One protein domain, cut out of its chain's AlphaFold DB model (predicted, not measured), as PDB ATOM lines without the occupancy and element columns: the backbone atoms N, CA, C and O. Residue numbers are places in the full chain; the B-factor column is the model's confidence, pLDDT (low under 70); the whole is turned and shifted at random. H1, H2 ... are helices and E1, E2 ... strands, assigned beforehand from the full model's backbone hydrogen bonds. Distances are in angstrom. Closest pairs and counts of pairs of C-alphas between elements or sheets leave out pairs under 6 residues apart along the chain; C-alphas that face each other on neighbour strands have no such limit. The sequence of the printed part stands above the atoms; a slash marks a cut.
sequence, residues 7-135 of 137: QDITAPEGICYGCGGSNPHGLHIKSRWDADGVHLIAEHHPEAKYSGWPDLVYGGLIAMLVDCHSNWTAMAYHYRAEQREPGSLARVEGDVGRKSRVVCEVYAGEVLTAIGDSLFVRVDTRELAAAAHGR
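AT A GLANCE: This is residues 7 to 135 of the 137 residues of a protein of Pseudomonas sp. S3E12 (UniProt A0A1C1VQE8). One long helix, H2, forms the core, with the long antiparallel hairpin E2 and E3 packed along one side of it and H1 on the other side. Long links make up much of the rest, and residues 128 to 135, which include most of H3, stick out at the end. The printed part has 129 residues, with named elements in the order H1 E1 H2 E2 E3 H3; these hold 60 residues, under half, and the class is mixed, helices and strands. The whole is compact, with a radius of gyration of the C-alphas of 16.1 A and spans of 46 by 42 by 28 A.

HOW THE PARTS SIT: Start at H1, residues 7 to 10, and look across to H2, residues 59 to 81: they are close but not clearly touching, the closest C-alphas being those of Gln 7 and Trp 72, 7.9 A apart. E1, residues 51 to 53, pairs with no named strand, but pairs antiparallel with residues 56 to 57. Go on to the hairpin of E2, residues 99 to 108, and E3, residues 111 to 121, antiparallel at 163 degrees; N 104 and O 116 are within hydrogen-bond range at 2.8 A. The closest C-alphas of H2 and E2 are those of Ser 70 and Val 102, 6.0 A apart; for H2 and E3 they are those of Val 66 and Gly 116, 6.1 A apart. H3, residues 125 to 133, is apart from H2. Every O i to N i+4 pair is within hydrogen-bond range in H2 and H3; H1 is too short for one.

IN THESE COORDINATES: Find C-alpha 7 at (192.271, 295.844, 261.488), where H1 begins. H2 runs 32.4 A from C-alpha 59 at (185.373, 318.215, 260.906); E2 is 29.4 A long and E3 30.3 A. H3 ends at C-alpha 133, (178.426, 303.725, 289.451).

THE WHOLE: The C-alphas farthest apart are those of Glu 110 and Gly 134, 49.4 A. The printed part has no cut; the links H1 to E1 and H2 to E2 are long. Look for pLDDT under 70 at residues 89 to 94 and 125 to 135.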
ATOM      1  N   GLN A   7     193.665 296.222 261.255       94.62
ATOM      2  CA  GLN A   7     192.271 295.844 261.488       94.62
ATOM      3  C   GLN A   7     191.995 294.418 260.997       94.62
ATOM      4  O   GLN A   7     191.494 293.604 261.762       94.62
ATOM      5  N   ASP A   8     192.369 294.108 259.754       93.50
ATOM      6  CA  ASP A   8     192.073 292.815 259.128       93.50
ATOM      7  C   ASP A   8     192.854 291.664 259.771       93.50
ATOM      8  O   ASP A   8     192.337 290.556 259.886       93.50
ATOM      9  N   ILE A   9     194.086 291.926 260.218       92.25
ATOM     10  CA  ILE A   9     194.926 290.917 260.878       92.25
ATOM     11  C   ILE A   9     194.435 290.646 262.302       92.25
ATOM     12  O   ILE A   9     194.370 289.501 262.737       92.25
ATOM     13  N   THR A  10     194.127 291.704 263.055       90.94
ATOM     14  CA  THR A  10     193.974 291.593 264.515       90.94
ATOM     15  C   THR A  10     192.529 291.592 264.999       90.94
ATOM     16  O   THR A  10     192.257 291.110 266.097       90.94
ATOM     17  N   ALA A  11     191.607 292.150 264.217       91.06
ATOM     18  CA  ALA A  11     190.197 292.271 264.562       91.06
ATOM     19  C   ALA A  11     189.311 292.193 263.300       91.06
ATOM     20  O   ALA A  11     188.541 293.127 263.048       91.06
ATOM     21  N   PRO A  12     189.391 291.099 262.514       91.94
ATOM     22  CA  PRO A  12     188.630 290.958 261.269       91.94
ATOM     23  C   PRO A  12     187.119 291.098 261.493       91.94
ATOM     24  O   PRO A  12     186.441 291.728 260.693       91.94
ATOM     25  N   GLU A  13     186.624 290.622 262.639       94.12
ATOM     26  CA  GLU A  13     185.214 290.717 263.044       94.12
ATOM     27  C   GLU A  13     184.847 292.038 263.742       94.12
ATOM     28  O   GLU A  13     183.800 292.163 264.380       94.12
ATOM     29  N   GLY A  14     185.727 293.039 263.686       92.25
ATOM     30  CA  GLY A  14     185.510 294.329 264.326       92.25
ATOM     31  C   GLY A  14     184.267 295.035 263.780       92.25
ATOM     32  O   GLY A  14     184.115 295.200 262.573       92.25
ATOM     33  N   ILE A  15     183.413 295.528 264.680       95.94
ATOM     34  CA  ILE A  15     182.155 296.226 264.344       95.94
ATOM     35  C   ILE A  15     182.205 297.743 264.581       95.94
ATOM     36  O   ILE A  15     181.188 298.428 264.467       95.94
ATOM     37  N   CYS A  16     183.371 298.288 264.944       96.12
ATOM     38  CA  CYS A  16     183.550 299.728 265.136       96.12
ATOM     39  C   CYS A  16     183.104 300.495 263.882       96.12
ATOM     40  O   CYS A  16     183.470 300.119 262.773       96.12
ATOM     41  N   TYR A  17     182.356 301.587 264.059       96.81
ATOM     42  CA  TYR A  17     181.889 302.404 262.939       96.81
ATOM     43  C   TYR A  17     183.048 302.968 262.101       96.81
ATOM     44  O   TYR A  17     182.978 302.958 260.880       96.81
ATOM     45  N   GLY A  18     184.148 303.404 262.723       96.75
ATOM     46  CA  GLY A  18     185.295 303.931 261.981       96.75
ATOM     47  C   GLY A  18     186.144 302.842 261.316       96.75
ATOM     48  O   GLY A  18     186.346 302.852 260.108       96.75
ATOM     49  N   CYS A  19     186.659 301.885 262.089       96.44
ATOM     50  CA  CYS A  19     187.688 300.947 261.613       96.44
ATOM     51  C   CYS A  19     187.246 299.479 261.500       96.44
ATOM     52  O   CYS A  19     188.032 298.640 261.069       96.44
ATOM     53  N   GLY A  20     186.023 299.137 261.907       95.62
ATOM     54  CA  GLY A  20     185.555 297.754 261.913       95.62
ATOM     55  C   GLY A  20     185.382 297.194 260.504       95.62
ATOM     56  O   GLY A  20     184.685 297.792 259.686       95.62
ATOM     57  N   GLY A  21     185.998 296.047 260.211       93.81
ATOM     58  CA  GLY A  21     185.844 295.359 258.925       93.81
ATOM     59  C   GLY A  21     184.429 294.818 258.694       93.81
ATOM     60  O   GLY A  21     183.934 294.890 257.574       93.81
ATOM     61  N   SER A  22     183.755 294.374 259.757       95.94
ATOM     62  CA  SER A  22     182.436 293.728 259.693       95.94
ATOM     63  C   SER A  22     181.255 294.685 259.904       95.94
ATOM     64  O   SER A  22     180.114 294.235 259.984       95.94
ATOM     65  N   ASN A  23     181.478 296.004 260.009       97.06
ATOM     66  CA  ASN A  23     180.377 296.969 260.124       97.06
ATOM     67  C   ASN A  23     179.838 297.357 258.733       97.06
ATOM     68  O   ASN A  23     180.501 298.132 258.057       97.06
ATOM     69  N   PRO A  24     178.630 296.938 258.312       96.19
ATOM     70  CA  PRO A  24     178.130 297.177 256.949       96.19
ATOM     71  C   PRO A  24     177.914 298.658 256.593       96.19
ATOM     72  O   PRO A  24     177.661 298.990 255.437       96.19
ATOM     73  N   HIS A  25     177.966 299.547 257.585       94.44
ATOM     74  CA  HIS A  25     177.785 300.987 257.425       94.44
ATOM     75  C   HIS A  25     179.015 301.785 257.874       94.44
ATOM     76  O   HIS A  25     178.929 303.008 257.995       94.44
ATOM     77  N   GLY A  26     180.124 301.106 258.179       95.31
ATOM     78  CA  GLY A  26     181.327 301.729 258.708       95.31
ATOM     79  C   GLY A  26     182.193 302.393 257.640       95.31
ATOM     80  O   GLY A  26     182.045 302.160 256.445       95.31
ATOM     81  N   LEU A  27     183.151 303.206 258.087       96.25
ATOM     82  CA  LEU A  27     184.154 303.833 257.217       96.25
ATOM     83  C   LEU A  27     185.263 302.871 256.782       96.25
ATOM     84  O   LEU A  27     186.026 303.189 255.871       96.25
ATOM     85  N   HIS A  28     185.378 301.727 257.459       96.31
ATOM     86  CA  HIS A  28     186.350 300.676 257.175       96.31
ATOM     87  C   HIS A  28     187.798 301.173 257.064       96.31
ATOM     88  O   HIS A  28     188.546 300.712 256.203       96.31
ATOM     89  N   ILE A  29     188.207 302.094 257.941       97.12
ATOM     90  CA  ILE A  29     189.569 302.649 257.971       97.12
ATOM     91  C   ILE A  29     190.597 301.511 258.038       97.12
ATOM     92  O   ILE A  29     190.510 300.637 258.904       97.12
ATOM     93  N   LYS A  30     191.587 301.545 257.139       96.69
ATOM     94  CA  LYS A  30     192.658 300.547 257.037       96.69
ATOM     95  C   LYS A  30     194.008 301.187 257.348       96.69
ATOM     96  O   LYS A  30     194.558 301.894 256.514       96.69
ATOM     97  N   SER A  31     194.549 300.895 258.526       97.44
ATOM     98  CA  SER A  31     195.884 301.336 258.944       97.44
ATOM     99  C   SER A  31     196.930 300.299 258.542       97.44
ATOM    100  O   SER A  31     196.760 299.108 258.834       97.44
ATOM    101  N   ARG A  32     198.011 300.737 257.901       96.56
ATOM    102  CA  ARG A  32     199.118 299.882 257.440       96.56
ATOM    103  C   ARG A  32     200.448 300.530 257.797       96.56
ATOM    104  O   ARG A  32     200.516 301.750 257.867       96.56
ATOM    105  N   TRP A  33     201.478 299.722 258.037       95.31
ATOM    106  CA  TRP A  33     202.840 300.241 258.168       95.31
ATOM    107  C   TRP A  33     203.278 300.869 256.854       95.31
ATOM    108  O   TRP A  33     203.060 300.280 255.793       95.31
ATOM    109  N   ASP A  34     203.881 302.047 256.950       95.62
ATOM    110  CA  ASP A  34     204.540 302.674 255.819       95.62
ATOM    111  C   ASP A  34     205.843 301.946 255.459       95.62
ATOM    112  O   ASP A  34     206.406 301.177 256.249       95.62
ATOM    113  N   ALA A  35     206.328 302.200 254.244       93.62
ATOM    114  CA  ALA A  35     207.608 301.702 253.765       93.62
ATOM    115  C   ALA A  35     208.798 302.216 254.593       93.62
ATOM    116  O   ALA A  35     209.824 301.533 254.650       93.62
ATOM    117  N   ASP A  36     208.675 303.370 255.255       94.50
ATOM    118  CA  ASP A  36     209.720 303.883 256.145       94.50
ATOM    119  C   ASP A  36     209.901 303.068 257.437       94.50
ATOM    120  O   ASP A  36     210.911 303.203 258.134       94.50
ATOM    121  N   GLY A  37     208.945 302.189 257.753       89.94
ATOM    122  CA  GLY A  37     208.979 301.352 258.945       89.94
ATOM    123  C   GLY A  37     208.869 302.134 260.256       89.94
ATOM    124  O   GLY A  37     209.249 301.601 261.304       89.94
ATOM    125  N   VAL A  38     208.372 303.369 260.229       92.31
ATOM    126  CA  VAL A  38     208.165 304.254 261.383       92.31
ATOM    127  C   VAL A  38     206.697 304.652 261.500       92.31
ATOM    128  O   VAL A  38     206.141 304.551 262.596       92.31
ATOM    129  N   HIS A  39     206.056 305.051 260.401       96.12
ATOM    130  CA  HIS A  39     204.683 305.552 260.426       96.12
ATOM    131  C   HIS A  39     203.651 304.458 260.130       96.12
ATOM    132  O   HIS A  39     203.924 303.462 259.454       96.12
ATOM    133  N   LEU A  40     202.429 304.654 260.637       96.81
ATOM    134  CA  LEU A  40     201.247 304.024 260.059       96.81
ATOM    135  C   LEU A  40     200.575 305.032 259.134       96.81
ATOM    136  O   LEU A  40     200.503 306.214 259.454       96.81
ATOM    137  N   ILE A  41     200.043 304.537 258.024       97.62
ATOM    138  CA  ILE A  41     199.294 305.320 257.044       97.62
ATOM    139  C   ILE A  41     197.913 304.694 256.865       97.62
ATOM    140  O   ILE A  41     197.741 303.469 256.939       97.62
ATOM    141  N   ALA A  42     196.915 305.545 256.658       97.31
ATOM    142  CA  ALA A  42     195.582 305.161 256.227       97.31
ATOM    143  C   ALA A  42     195.102 306.135 255.151       97.31
ATOM    144  O   ALA A  42     195.182 307.348 255.319       97.31
ATOM    145  N   GLU A  43     194.555 305.591 254.071       96.00
ATOM    146  CA  GLU A  43     193.910 306.368 253.018       96.00
ATOM    147  C   GLU A  43     192.395 306.239 253.162       96.00
ATOM    148  O   GLU A  43     191.866 305.148 253.399       96.00
ATOM    149  N   HIS A  44     191.687 307.356 253.019       94.88
ATOM    150  CA  HIS A  44     190.233 307.376 253.063       94.88
ATOM    151  C   HIS A  44     189.685 308.311 251.991       94.88
ATOM    152  O   HIS A  44     190.082 309.471 251.906       94.88
ATOM    153  N   HIS A  45     188.747 307.803 251.193       92.50
ATOM    154  CA  HIS A  45     188.006 308.599 250.226       92.50
ATOM    155  C   HIS A  45     186.610 308.903 250.787       92.50
ATOM    156  O   HIS A  45     185.780 307.993 250.859       92.50
ATOM    157  N   PRO A  46     186.345 310.146 251.222       90.38
ATOM    158  CA  PRO A  46     185.087 310.490 251.863       90.38
ATOM    159  C   PRO A  46     183.931 310.509 250.861       90.38
ATOM    160  O   PRO A  46     184.002 311.141 249.811       90.38
ATOM    161  N   GLU A  47     182.824 309.860 251.214       90.69
ATOM    162  CA  GLU A  47     181.566 310.004 250.479       90.69
ATOM    163  C   GLU A  47     180.985 311.420 250.632       90.69
ATOM    164  O   GLU A  47     181.109 312.051 251.682       90.69
ATOM    165  N   ALA A  48     180.239 311.884 249.623       90.00
ATOM    166  CA  ALA A  48     179.651 313.230 249.597       90.00
ATOM    167  C   ALA A  48     178.780 313.560 250.827       90.00
ATOM    168  O   ALA A  48     178.745 314.710 251.266       90.00
ATOM    169  N   LYS A  49     178.127 312.551 251.428       90.81
ATOM    170  CA  LYS A  49     177.315 312.683 252.655       90.81
ATOM    171  C   LYS A  49     178.114 313.140 253.884       90.81
ATOM    172  O   LYS A  49     177.517 313.525 254.883       90.81
ATOM    173  N   TYR A  50     179.443 313.101 253.811       92.31
ATOM    174  CA  TYR A  50     180.355 313.585 254.840       92.31
ATOM    175  C   TYR A  50     180.909 314.987 254.535       92.31
ATOM    176  O   TYR A  50     181.952 315.375 255.062       92.31
ATOM    177  N   SER A  51     180.205 315.773 253.720       88.94
ATOM    178  CA  SER A  51     180.513 317.189 253.490       88.94
ATOM    179  C   SER A  51     179.737 318.071 254.473       88.94
ATOM    180  O   SER A  51     178.538 317.882 254.660       88.94
ATOM    181  N   GLY A  52     180.415 319.023 255.119       80.69
ATOM    182  CA  GLY A  52     179.789 320.027 255.992       80.69
ATOM    183  C   GLY A  52     179.420 321.315 255.254       80.69
ATOM    184  O   GLY A  52     178.420 321.949 255.574       80.69
ATOM    185  N   TRP A  53     180.213 321.664 254.243       79.69
ATOM    186  CA  TRP A  53     179.967 322.746 253.287       79.69
ATOM    187  C   TRP A  53     180.212 322.203 251.875       79.69
ATOM    188  O   TRP A  53     180.834 321.142 251.753       79.69
ATOM    189  N   PRO A  54     179.755 322.885 250.807       78.06
ATOM    190  CA  PRO A  54     180.161 322.533 249.451       78.06
ATOM    191  C   PRO A  54     181.687 322.384 249.379       78.06
ATOM    192  O   PRO A  54     182.414 323.275 249.814       78.06
ATOM    193  N   ASP A  55     182.139 321.221 248.910       76.00
ATOM    194  CA  ASP A  55     183.549 320.847 248.734       76.00
ATOM    195  C   ASP A  55     184.410 320.763 250.011       76.00
ATOM    196  O   ASP A  55     185.632 320.635 249.925       76.00
ATOM    197  N   LEU A  56     183.803 320.773 251.206       81.44
ATOM    198  CA  LEU A  56     184.524 320.637 252.475       81.44
ATOM    199  C   LEU A  56     183.952 319.506 253.326       81.44
ATOM    200  O   LEU A  56     182.802 319.563 253.773       81.44
ATOM    201  N   VAL A  57     184.787 318.512 253.634       90.31
ATOM    202  CA  VAL A  57     184.447 317.470 254.611       90.31
ATOM    203  C   VAL A  57     184.161 318.084 255.982       90.31
ATOM    204  O   VAL A  57     184.867 318.991 256.427       90.31
ATOM    205  N   TYR A  58     183.119 317.621 256.678       92.19
ATOM    206  CA  TYR A  58     182.849 318.144 258.022       92.19
ATOM    207  C   TYR A  58     183.917 317.650 259.007       92.19
ATOM    208  O   TYR A  58     184.378 316.508 258.946       92.19
ATOM    209  N   GLY A  59     184.276 318.498 259.972       93.50
ATOM    210  CA  GLY A  59     185.373 318.215 260.906       93.50
ATOM    211  C   GLY A  59     185.185 316.952 261.754       93.50
ATOM    212  O   GLY A  59     186.166 316.353 262.178       93.50
ATOM    213  N   GLY A  60     183.947 316.496 261.968       94.81
ATOM    214  CA  GLY A  60     183.691 315.260 262.708       94.81
ATOM    215  C   GLY A  60     184.130 313.994 261.961       94.81
ATOM    216  O   GLY A  60     184.517 313.028 262.613       94.81
ATOM    217  N   LEU A  61     184.151 314.001 260.621       95.19
ATOM    218  CA  LEU A  61     184.776 312.918 259.860       95.19
ATOM    219  C   LEU A  61     186.292 312.920 260.097       95.19
ATOM    220  O   LEU A  61     186.847 311.881 260.438       95.19
ATOM    221  N   ILE A  62     186.947 314.081 259.973       95.94
ATOM    222  CA  ILE A  62     188.396 314.215 260.202       95.94
ATOM    223  C   ILE A  62     188.759 313.738 261.614       95.94
ATOM    224  O   ILE A  62     189.670 312.929 261.776       95.94
ATOM    225  N   ALA A  63     188.009 314.178 262.628       96.69
ATOM    226  CA  ALA A  63     188.220 313.769 264.014       96.69
ATOM    227  C   ALA A  63     188.102 312.246 264.199       96.69
ATOM    228  O   ALA A  63     188.918 311.644 264.891       96.69
ATOM    229  N   MET A  64     187.126 311.607 263.548       96.69
ATOM    230  CA  MET A  64     186.949 310.155 263.596       96.69
ATOM    231  C   MET A  64     188.071 309.393 262.874       96.69
ATOM    232  O   MET A  64     188.501 308.348 263.367       96.69
ATOM    233  N   LEU A  65     188.560 309.902 261.736       97.44
ATOM    234  CA  LEU A  65     189.724 309.332 261.047       97.44
ATOM    235  C   LEU A  65     190.955 309.372 261.961       97.44
ATOM    236  O   LEU A  65     191.595 308.338 262.159       97.44
ATOM    237  N   VAL A  66     191.222 310.532 262.570       98.25
ATOM    238  CA  VAL A  66     192.308 310.729 263.539       98.25
ATOM    239  C   VAL A  66     192.175 309.768 264.716       98.25
ATOM    240  O   VAL A  66     193.140 309.076 265.029       98.25
ATOM    241  N   ASP A  67     191.010 309.690 265.358       97.62
ATOM    242  CA  ASP A  67     190.788 308.844 266.537       97.62
ATOM    243  C   ASP A  67     191.050 307.362 266.235       97.62
ATOM    244  O   ASP A  67     191.924 306.729 266.837       97.62
ATOM    245  N   CYS A  68     190.353 306.820 265.233       97.12
ATOM    246  CA  CYS A  68     190.473 305.414 264.878       97.12
ATOM    247  C   CYS A  68     191.891 305.069 264.417       97.12
ATOM    248  O   CYS A  68     192.460 304.075 264.876       97.12
ATOM    249  N   HIS A  69     192.483 305.875 263.536       98.06
ATOM    250  CA  HIS A  69     193.831 305.622 263.036       98.06
ATOM    251  C   HIS A  69     194.887 305.730 264.147       98.06
ATOM    252  O   HIS A  69     195.773 304.874 264.243       98.06
ATOM    253  N   SER A  70     194.757 306.714 265.042       98.00
ATOM    254  CA  SER A  70     195.692 306.906 266.153       98.00
ATOM    255  C   SER A  70     195.609 305.782 267.185       98.00
ATOM    256  O   SER A  70     196.644 305.333 267.680       98.00
ATOM    257  N   ASN A  71     194.411 305.258 267.468       95.12
ATOM    258  CA  ASN A  71     194.263 304.100 268.352       95.12
ATOM    259  C   ASN A  71     194.993 302.868 267.785       95.12
ATOM    260  O   ASN A  71     195.720 302.177 268.502       95.12
ATOM    261  N   TRP A  72     194.858 302.623 266.478       95.56
ATOM    262  CA  TRP A  72     195.586 301.550 265.794       95.56
ATOM    263  C   TRP A  72     197.099 301.769 265.785       95.56
ATOM    264  O   TRP A  72     197.845 300.809 265.964       95.56
ATOM    265  N   THR A  73     197.545 303.016 265.644       96.25
ATOM    266  CA  THR A  73     198.959 303.397 265.736       96.25
ATOM    267  C   THR A  73     199.534 303.100 267.116       96.25
ATOM    268  O   THR A  73     200.575 302.450 267.225       96.25
ATOM    269  N   ALA A  74     198.822 303.479 268.182       94.25
ATOM    270  CA  ALA A  74     199.217 303.144 269.545       94.25
ATOM    271  C   ALA A  74     199.306 301.620 269.740       94.25
ATOM    272  O   ALA A  74     200.299 301.122 270.267       94.25
ATOM    273  N   MET A  75     198.309 300.860 269.273       91.75
ATOM    274  CA  MET A  75     198.328 299.395 269.362       91.75
ATOM    275  C   MET A  75     199.507 298.771 268.606       91.75
ATOM    276  O   MET A  75     200.189 297.905 269.152       91.75
ATOM    277  N   ALA A  76     199.765 299.211 267.374       92.69
ATOM    278  CA  ALA A  76     200.859 298.714 266.544       92.69
ATOM    279  C   ALA A  76     202.231 298.975 267.170       92.69
ATOM    280  O   ALA A  76     203.086 298.086 267.176       92.69
ATOM    281  N   TYR A  77     202.418 300.168 267.745       92.12
ATOM    282  CA  TYR A  77     203.618 300.501 268.503       92.12
ATOM    283  C   TYR A  77     203.843 299.511 269.651       92.12
ATOM    284  O   TYR A  77     204.945 298.987 269.788       92.12
ATOM    285  N   HIS A  78     202.806 299.205 270.438       89.62
ATOM    286  CA  HIS A  78     202.935 298.273 271.564       89.62
ATOM    287  C   HIS A  78     203.228 296.849 271.119       89.62
ATOM    288  O   HIS A  78     204.129 296.237 271.681       89.62
ATOM    289  N   TYR A  79     202.555 296.348 270.075       89.69
ATOM    290  CA  TYR A  79     202.895 295.046 269.490       89.69
ATOM    291  C   TYR A  79     204.385 294.976 269.135       89.69
ATOM    292  O   TYR A  79     205.083 294.063 269.564       89.69
ATOM    293  N   ARG A  80     204.909 295.991 268.440       89.69
ATOM    294  CA  ARG A  80     206.324 296.031 268.055       89.69
ATOM    295  C   ARG A  80     207.268 296.161 269.253       89.69
ATOM    296  O   ARG A  80     208.260 295.441 269.315       89.69
ATOM    297  N   ALA A  81     206.979 297.067 270.186       88.75
ATOM    298  CA  ALA A  81     207.813 297.318 271.362       88.75
ATOM    299  C   ALA A  81     207.889 296.101 272.297       88.75
ATOM    300  O   ALA A  81     208.910 295.879 272.941       88.75
ATOM    301  N   GLU A  82     206.821 295.305 272.342       88.50
ATOM    302  CA  GLU A  82     206.717 294.079 273.139       88.50
ATOM    303  C   GLU A  82     207.136 292.827 272.350       88.50
ATOM    304  O   GLU A  82     207.058 291.723 272.879       88.50
ATOM    305  N   GLN A  83     207.574 292.986 271.094       89.00
ATOM    306  CA  GLN A  83     207.930 291.888 270.184       89.00
ATOM    307  C   GLN A  83     206.806 290.850 270.025       89.00
ATOM    308  O   GLN A  83     207.041 289.643 269.968       89.00
ATOM    309  N   ARG A  84     205.564 291.335 269.958       86.94
ATOM    310  CA  ARG A  84     204.356 290.535 269.777       86.94
ATOM    311  C   ARG A  84     203.819 290.684 268.363       86.94
ATOM    312  O   ARG A  84     203.760 291.781 267.814       86.94
ATOM    313  N   GLU A  85     203.330 289.579 267.817       85.75
ATOM    314  CA  GLU A  85     202.628 289.596 266.537       85.75
ATOM    315  C   GLU A  85     201.260 290.289 266.667       85.75
ATOM    316  O   GLU A  85     200.555 290.075 267.669       85.75
ATOM    317  N   PRO A  86     200.835 291.090 265.670       83.88
ATOM    318  CA  PRO A  86     199.488 291.640 265.635       83.88
ATOM    319  C   PRO A  86     198.439 290.519 265.744       83.88
ATOM    320  O   PRO A  86     198.448 289.570 264.968       83.88
ATOM    321  N   GLY A  87     197.517 290.635 266.707       76.06
ATOM    322  CA  GLY A  87     196.446 289.652 266.926       76.06
ATOM    323  C   GLY A  87     196.788 288.541 267.926       76.06
ATOM    324  O   GLY A  87     195.915 287.746 268.258       76.06
ATOM    325  N   SER A  88     198.014 288.515 268.462       73.31
ATOM    326  CA  SER A  88     198.441 287.518 269.456       73.31
ATOM    327  C   SER A  88     197.662 287.575 270.783       73.31
ATOM    328  O   SER A  88     197.375 286.520 271.336       73.31
ATOM    329  N   LEU A  89     197.272 288.766 271.270       59.22
ATOM    330  CA  LEU A  89     196.375 288.999 272.421       59.22
ATOM    331  C   LEU A  89     195.704 290.382 272.302       59.22
ATOM    332  O   LEU A  89     196.327 291.343 271.845       59.22
ATOM    333  N   ALA A  90     194.440 290.500 272.723       51.72
ATOM    334  CA  ALA A  90     193.675 291.741 272.613       51.72
ATOM    335  C   ALA A  90     194.089 292.800 273.657       51.72
ATOM    336  O   ALA A  90     194.037 292.546 274.856       51.72
ATOM    337  N   ARG A  91     194.304 294.033 273.165       59.78
ATOM    338  CA  ARG A  91     194.447 295.317 273.891       59.78
ATOM    339  C   ARG A  91     195.799 295.501 274.590       59.78
ATOM    340  O   ARG A  91     196.262 294.626 275.300       59.78
ATOM    341  N   VAL A  92     196.401 296.672 274.352       58.94
ATOM    342  CA  VAL A  92     197.651 297.188 274.948       58.94
ATOM    343  C   VAL A  92     197.921 296.578 276.324       58.94
ATOM    344  O   VAL A  92     197.095 296.758 277.217       58.94
ATOM    345  N   GLU A  93     199.041 295.868 276.492       62.41
ATOM    346  CA  GLU A  93     199.426 295.272 277.776       62.41
ATOM    347  C   GLU A  93     200.110 296.308 278.710       62.41
ATOM    348  O   GLU A  93     200.370 297.445 278.312       62.41
ATOM    349  N   GLY A  94     200.353 295.969 279.984       65.25
ATOM    350  CA  GLY A  94     200.912 296.876 281.010       65.25
ATOM    351  C   GLY A  94     199.911 297.508 281.994       65.25
ATOM    352  O   GLY A  94     198.733 297.164 282.023       65.25
ATOM    353  N   ASP A  95     200.373 298.431 282.830       71.81
ATOM    354  CA  ASP A  95     199.567 298.950 283.943       71.81
ATOM    355  C   ASP A  95     198.359 299.786 283.485       71.81
ATOM    356  O   ASP A  95     198.398 300.488 282.464       71.81
ATOM    357  N   VAL A  96     197.274 299.747 284.267       73.94
ATOM    358  CA  VAL A  96     196.178 300.718 284.134       73.94
ATOM    359  C   VAL A  96     196.764 302.123 284.283       73.94
ATOM    360  O   VAL A  96     197.557 302.392 285.181       73.94
ATOM    361  N   GLY A  97     196.405 303.023 283.368       74.38
ATOM    362  CA  GLY A  97     196.985 304.363 283.312       74.38
ATOM    363  C   GLY A  97     198.212 304.495 282.406       74.38
ATOM    364  O   GLY A  97     198.698 305.619 282.245       74.38
ATOM    365  N   ARG A  98     198.693 303.415 281.762       83.69
ATOM    366  CA  ARG A  98     199.722 303.508 280.710       83.69
ATOM    367  C   ARG A  98     199.249 304.448 279.602       83.69
ATOM    368  O   ARG A  98     198.152 304.284 279.069       83.69
ATOM    369  N   LYS A  99     200.093 305.420 279.252       89.62
ATOM    370  CA  LYS A  99     199.799 306.493 278.297       89.62
ATOM    371  C   LYS A  99     200.583 306.316 277.005       89.62
ATOM    372  O   LYS A  99     201.780 306.049 277.045       89.62
ATOM    373  N   SER A 100     199.912 306.526 275.879       92.31
ATOM    374  CA  SER A 100     200.520 306.574 274.547       92.31
ATOM    375  C   SER A 100     200.072 307.854 273.868       92.31
ATOM    376  O   SER A 100     198.873 308.053 273.679       92.31
ATOM    377  N   ARG A 101     201.016 308.735 273.539       96.31
ATOM    378  CA  ARG A 101     200.732 309.938 272.756       96.31
ATOM    379  C   ARG A 101     200.952 309.623 271.284       96.31
ATOM    380  O   ARG A 101     201.985 309.054 270.942       96.31
ATOM    381  N   VAL A 102     199.994 309.984 270.443       97.94
ATOM    382  CA  VAL A 102     200.058 309.806 268.993       97.94
ATOM    383  C   VAL A 102     199.789 311.148 268.338       97.94
ATOM    384  O   VAL A 102     198.777 311.783 268.631       97.94
ATOM    385  N   VAL A 103     200.695 311.552 267.453       98.38
ATOM    386  CA  VAL A 103     200.486 312.676 266.544       98.38
ATOM    387  C   VAL A 103     200.063 312.096 265.201       98.38
ATOM    388  O   VAL A 103     200.736 311.213 264.674       98.38
ATOM    389  N   CYS A 104     198.929 312.553 264.683       98.50
ATOM    390  CA  CYS A 104     198.364 312.120 263.414       98.50
ATOM    391  C   CYS A 104     198.211 313.333 262.505       98.50
ATOM    392  O   CYS A 104     197.499 314.278 262.840       98.50
ATOM    393  N   GLU A 105     198.838 313.288 261.341       98.44
ATOM    394  CA  GLU A 105     198.727 314.326 260.323       98.44
ATOM    395  C   GLU A 105     197.726 313.883 259.252       98.44
ATOM    396  O   GLU A 105     197.707 312.721 258.845       98.44
ATOM    397  N   VAL A 106     196.854 314.796 258.823       97.69
ATOM    398  CA  VAL A 106     195.835 314.529 257.801       97.69
ATOM    399  C   VAL A 106     196.104 315.403 256.591       97.69
ATOM    400  O   VAL A 106     196.034 316.634 256.666       97.69
ATOM    401  N   TYR A 107     196.362 314.755 255.464       96.69
ATOM    402  CA  TYR A 107     196.705 315.410 254.211       96.69
ATOM    403  C   TYR A 107     195.575 315.312 253.185       96.69
ATOM    404  O   TYR A 107     194.868 314.308 253.107       96.69
ATOM    405  N   ALA A 108     195.441 316.353 252.365       92.25
ATOM    406  CA  ALA A 108     194.675 316.339 251.125       92.25
ATOM    407  C   ALA A 108     195.654 316.531 249.956       92.25
ATOM    408  O   ALA A 108     196.070 317.652 249.654       92.25
ATOM    409  N   GLY A 109     196.075 315.423 249.337       90.88
ATOM    410  CA  GLY A 109     197.245 315.427 248.456       90.88
ATOM    411  C   GLY A 109     198.496 315.804 249.253       90.88
ATOM    412  O   GLY A 109     198.756 315.215 250.292       90.88
ATOM    413  N   GLU A 110     199.215 316.835 248.814       94.44
ATOM    414  CA  GLU A 110     200.426 317.331 249.490       94.44
ATOM    415  C   GLU A 110     200.134 318.371 250.591       94.44
ATOM    416  O   GLU A 110     201.044 318.865 251.256       94.44
ATOM    417  N   VAL A 111     198.869 318.765 250.775       94.75
ATOM    418  CA  VAL A 111     198.496 319.836 251.711       94.75
ATOM    419  C   VAL A 111     198.146 319.246 253.070       94.75
ATOM    420  O   VAL A 111     197.188 318.485 253.184       94.75
ATOM    421  N   LEU A 112     198.872 319.644 254.118       96.62
ATOM    422  CA  LEU A 112     198.509 319.335 255.501       96.62
ATOM    423  C   LEU A 112     197.256 320.127 255.901       96.62
ATOM    424  O   LEU A 112     197.257 321.358 255.878       96.62
ATOM    425  N   THR A 113     196.192 319.422 256.280       94.06
ATOM    426  CA  THR A 113     194.875 320.021 256.573       94.06
ATOM    427  C   THR A 113     194.499 319.980 258.048       94.06
ATOM    428  O   THR A 113     193.779 320.861 258.517       94.06
ATOM    429  N   ALA A 114     194.986 318.988 258.795       96.44
ATOM    430  CA  ALA A 114     194.753 318.877 260.228       96.44
ATOM    431  C   ALA A 114     195.878 318.096 260.912       96.44
ATOM    432  O   ALA A 114     196.503 317.226 260.307       96.44
ATOM    433  N   ILE A 115     196.084 318.388 262.196       98.19
ATOM    434  CA  ILE A 115     196.936 317.603 263.089       98.19
ATOM    435  C   ILE A 115     196.093 317.205 264.297       98.19
ATOM    436  O   ILE A 115     195.484 318.055 264.950       98.19
ATOM    437  N   GLY A 116     196.058 315.911 264.585       97.94
ATOM    438  CA  GLY A 116     195.532 315.355 265.821       97.94
ATOM    439  C   GLY A 116     196.661 315.030 266.786       97.94
ATOM    440  O   GLY A 116     197.636 314.397 266.398       97.94
ATOM    441  N   ASP A 117     196.513 315.428 268.043       98.06
ATOM    442  CA  ASP A 117     197.420 315.066 269.130       98.06
ATOM    443  C   ASP A 117     196.615 314.363 270.221       98.06
ATOM    444  O   ASP A 117     195.876 314.986 270.987       98.06
ATOM    445  N   SER A 118     196.708 313.038 270.225       96.88
ATOM    446  CA  SER A 118     195.828 312.162 270.989       96.88
ATOM    447  C   SER A 118     196.604 311.440 272.080       96.88
ATOM    448  O   SER A 118     197.686 310.902 271.845       96.88
ATOM    449  N   LEU A 119     196.023 311.369 273.279       95.00
ATOM    450  CA  LEU A 119     196.561 310.603 274.400       95.00
ATOM    451  C   LEU A 119     195.664 309.394 274.685       95.00
ATOM    452  O   LEU A 119     194.582 309.535 275.253       95.00
ATOM    453  N   PHE A 120     196.141 308.201 274.345       91.50
ATOM    454  CA  PHE A 120     195.464 306.944 274.648       91.50
ATOM    455  C   PHE A 120     195.919 306.422 276.002       91.50
ATOM    456  O   PHE A 120     197.118 306.266 276.250       91.50
ATOM    457  N   VAL A 121     194.955 306.141 276.874       87.69
ATOM    458  CA  VAL A 121     195.201 305.608 278.213       87.69
ATOM    459  C   VAL A 121     194.634 304.202 278.297       87.69
ATOM    460  O   VAL A 121     193.457 303.991 278.001       87.69
ATOM    461  N   ARG A 122     195.450 303.235 278.725       80.69
ATOM    462  CA  ARG A 122     194.939 301.903 279.050       80.69
ATOM    463  C   ARG A 122     194.018 302.010 280.264       80.69
ATOM    464  O   ARG A 122     194.448 302.450 281.328       80.69
ATOM    465  N   VAL A 123     192.781 301.552 280.112       72.50
ATOM    466  CA  VAL A 123     191.796 301.451 281.196       72.50
ATOM    467  C   VAL A 123     191.243 300.026 281.272       72.50
ATOM    468  O   VAL A 123     191.040 299.395 280.232       72.50
ATOM    469  N   ASP A 124     190.998 299.509 282.481       70.31
ATOM    470  CA  ASP A 124     190.159 298.316 282.665       70.31
ATOM    471  C   ASP A 124     188.692 298.767 282.693       70.31
ATOM    472  O   ASP A 124     188.268 299.554 283.541       70.31
ATOM    473  N   THR A 125     187.896 298.274 281.745       62.00
ATOM    474  CA  THR A 125     186.475 298.625 281.631       62.00
ATOM    475  C   THR A 125     185.652 298.203 282.851       62.00
ATOM    476  O   THR A 125     184.619 298.815 283.115       62.00
ATOM    477  N   ARG A 126     186.092 297.195 283.617       62.69
ATOM    478  CA  ARG A 126     185.430 296.759 284.861       62.69
ATOM    479  C   ARG A 126     185.682 297.740 286.005       62.69
ATOM    480  O   ARG A 126     184.757 298.049 286.751       62.69
ATOM    481  N   GLU A 127     186.898 298.272 286.103       62.59
ATOM    482  CA  GLU A 127     187.244 299.303 287.090       62.59
ATOM    483  C   GLU A 127     186.554 300.635 286.769       62.59
ATOM    484  O   GLU A 127     186.059 301.312 287.670       62.59
ATOM    485  N   LEU A 128     186.436 300.980 285.480       59.38
ATOM    486  CA  LEU A 128     185.748 302.199 285.050       59.38
ATOM    487  C   LEU A 128     184.243 302.161 285.363       59.38
ATOM    488  O   LEU A 128     183.692 303.155 285.831       59.38
ATOM    489  N   ALA A 129     183.586 301.015 285.148       59.56
ATOM    490  CA  ALA A 129     182.177 300.828 285.492       59.56
ATOM    491  C   ALA A 129     181.944 300.924 287.011       59.56
ATOM    492  O   ALA A 129     181.013 301.601 287.448       59.56
ATOM    493  N   ALA A 130     182.822 300.327 287.824       58.25
ATOM    494  CA  ALA A 130     182.747 300.435 289.281       58.25
ATOM    495  C   ALA A 130     182.921 301.887 289.768       58.25
ATOM    496  O   ALA A 130     182.195 302.335 290.655       58.25
ATOM    497  N   ALA A 131     183.827 302.654 289.151       59.72
ATOM    498  CA  ALA A 131     184.046 304.063 289.476       59.72
ATOM    499  C   ALA A 131     182.917 304.992 288.991       59.72
ATOM    500  O   ALA A 131     182.635 305.999 289.641       59.72
ATOM    501  N   ALA A 132     182.267 304.675 287.865       58.00
ATOM    502  CA  ALA A 132     181.151 305.454 287.329       58.00
ATOM    503  C   ALA A 132     179.856 305.259 288.136       58.00
ATOM    504  O   ALA A 132     179.129 306.223 288.350       58.00
ATOM    505  N   HIS A 133     179.595 304.040 288.619       58.34
ATOM    506  CA  HIS A 133     178.426 303.725 289.451       58.34
ATOM    507  C   HIS A 133     178.643 303.973 290.954       58.34
ATOM    508  O   HIS A 133     177.682 303.965 291.709       58.34
ATOM    509  N   GLY A 134     179.882 304.210 291.397       48.44
ATOM    510  CA  GLY A 134     180.209 304.588 292.779       48.44
ATOM    511  C   GLY A 134     180.160 306.095 293.061       48.44
ATOM    512  O   GLY A 134     180.545 306.520 294.147       48.44
ATOM    513  N   ARG A 135     179.733 306.914 292.089       52.31
ATOM    514  CA  ARG A 135     179.560 308.367 292.233       52.31
ATOM    515  C   ARG A 135     178.090 308.719 292.463       52.31
ATOM    516  O   ARG A 135     177.504 309.454 291.679       52.31
TER     517      ARG A 135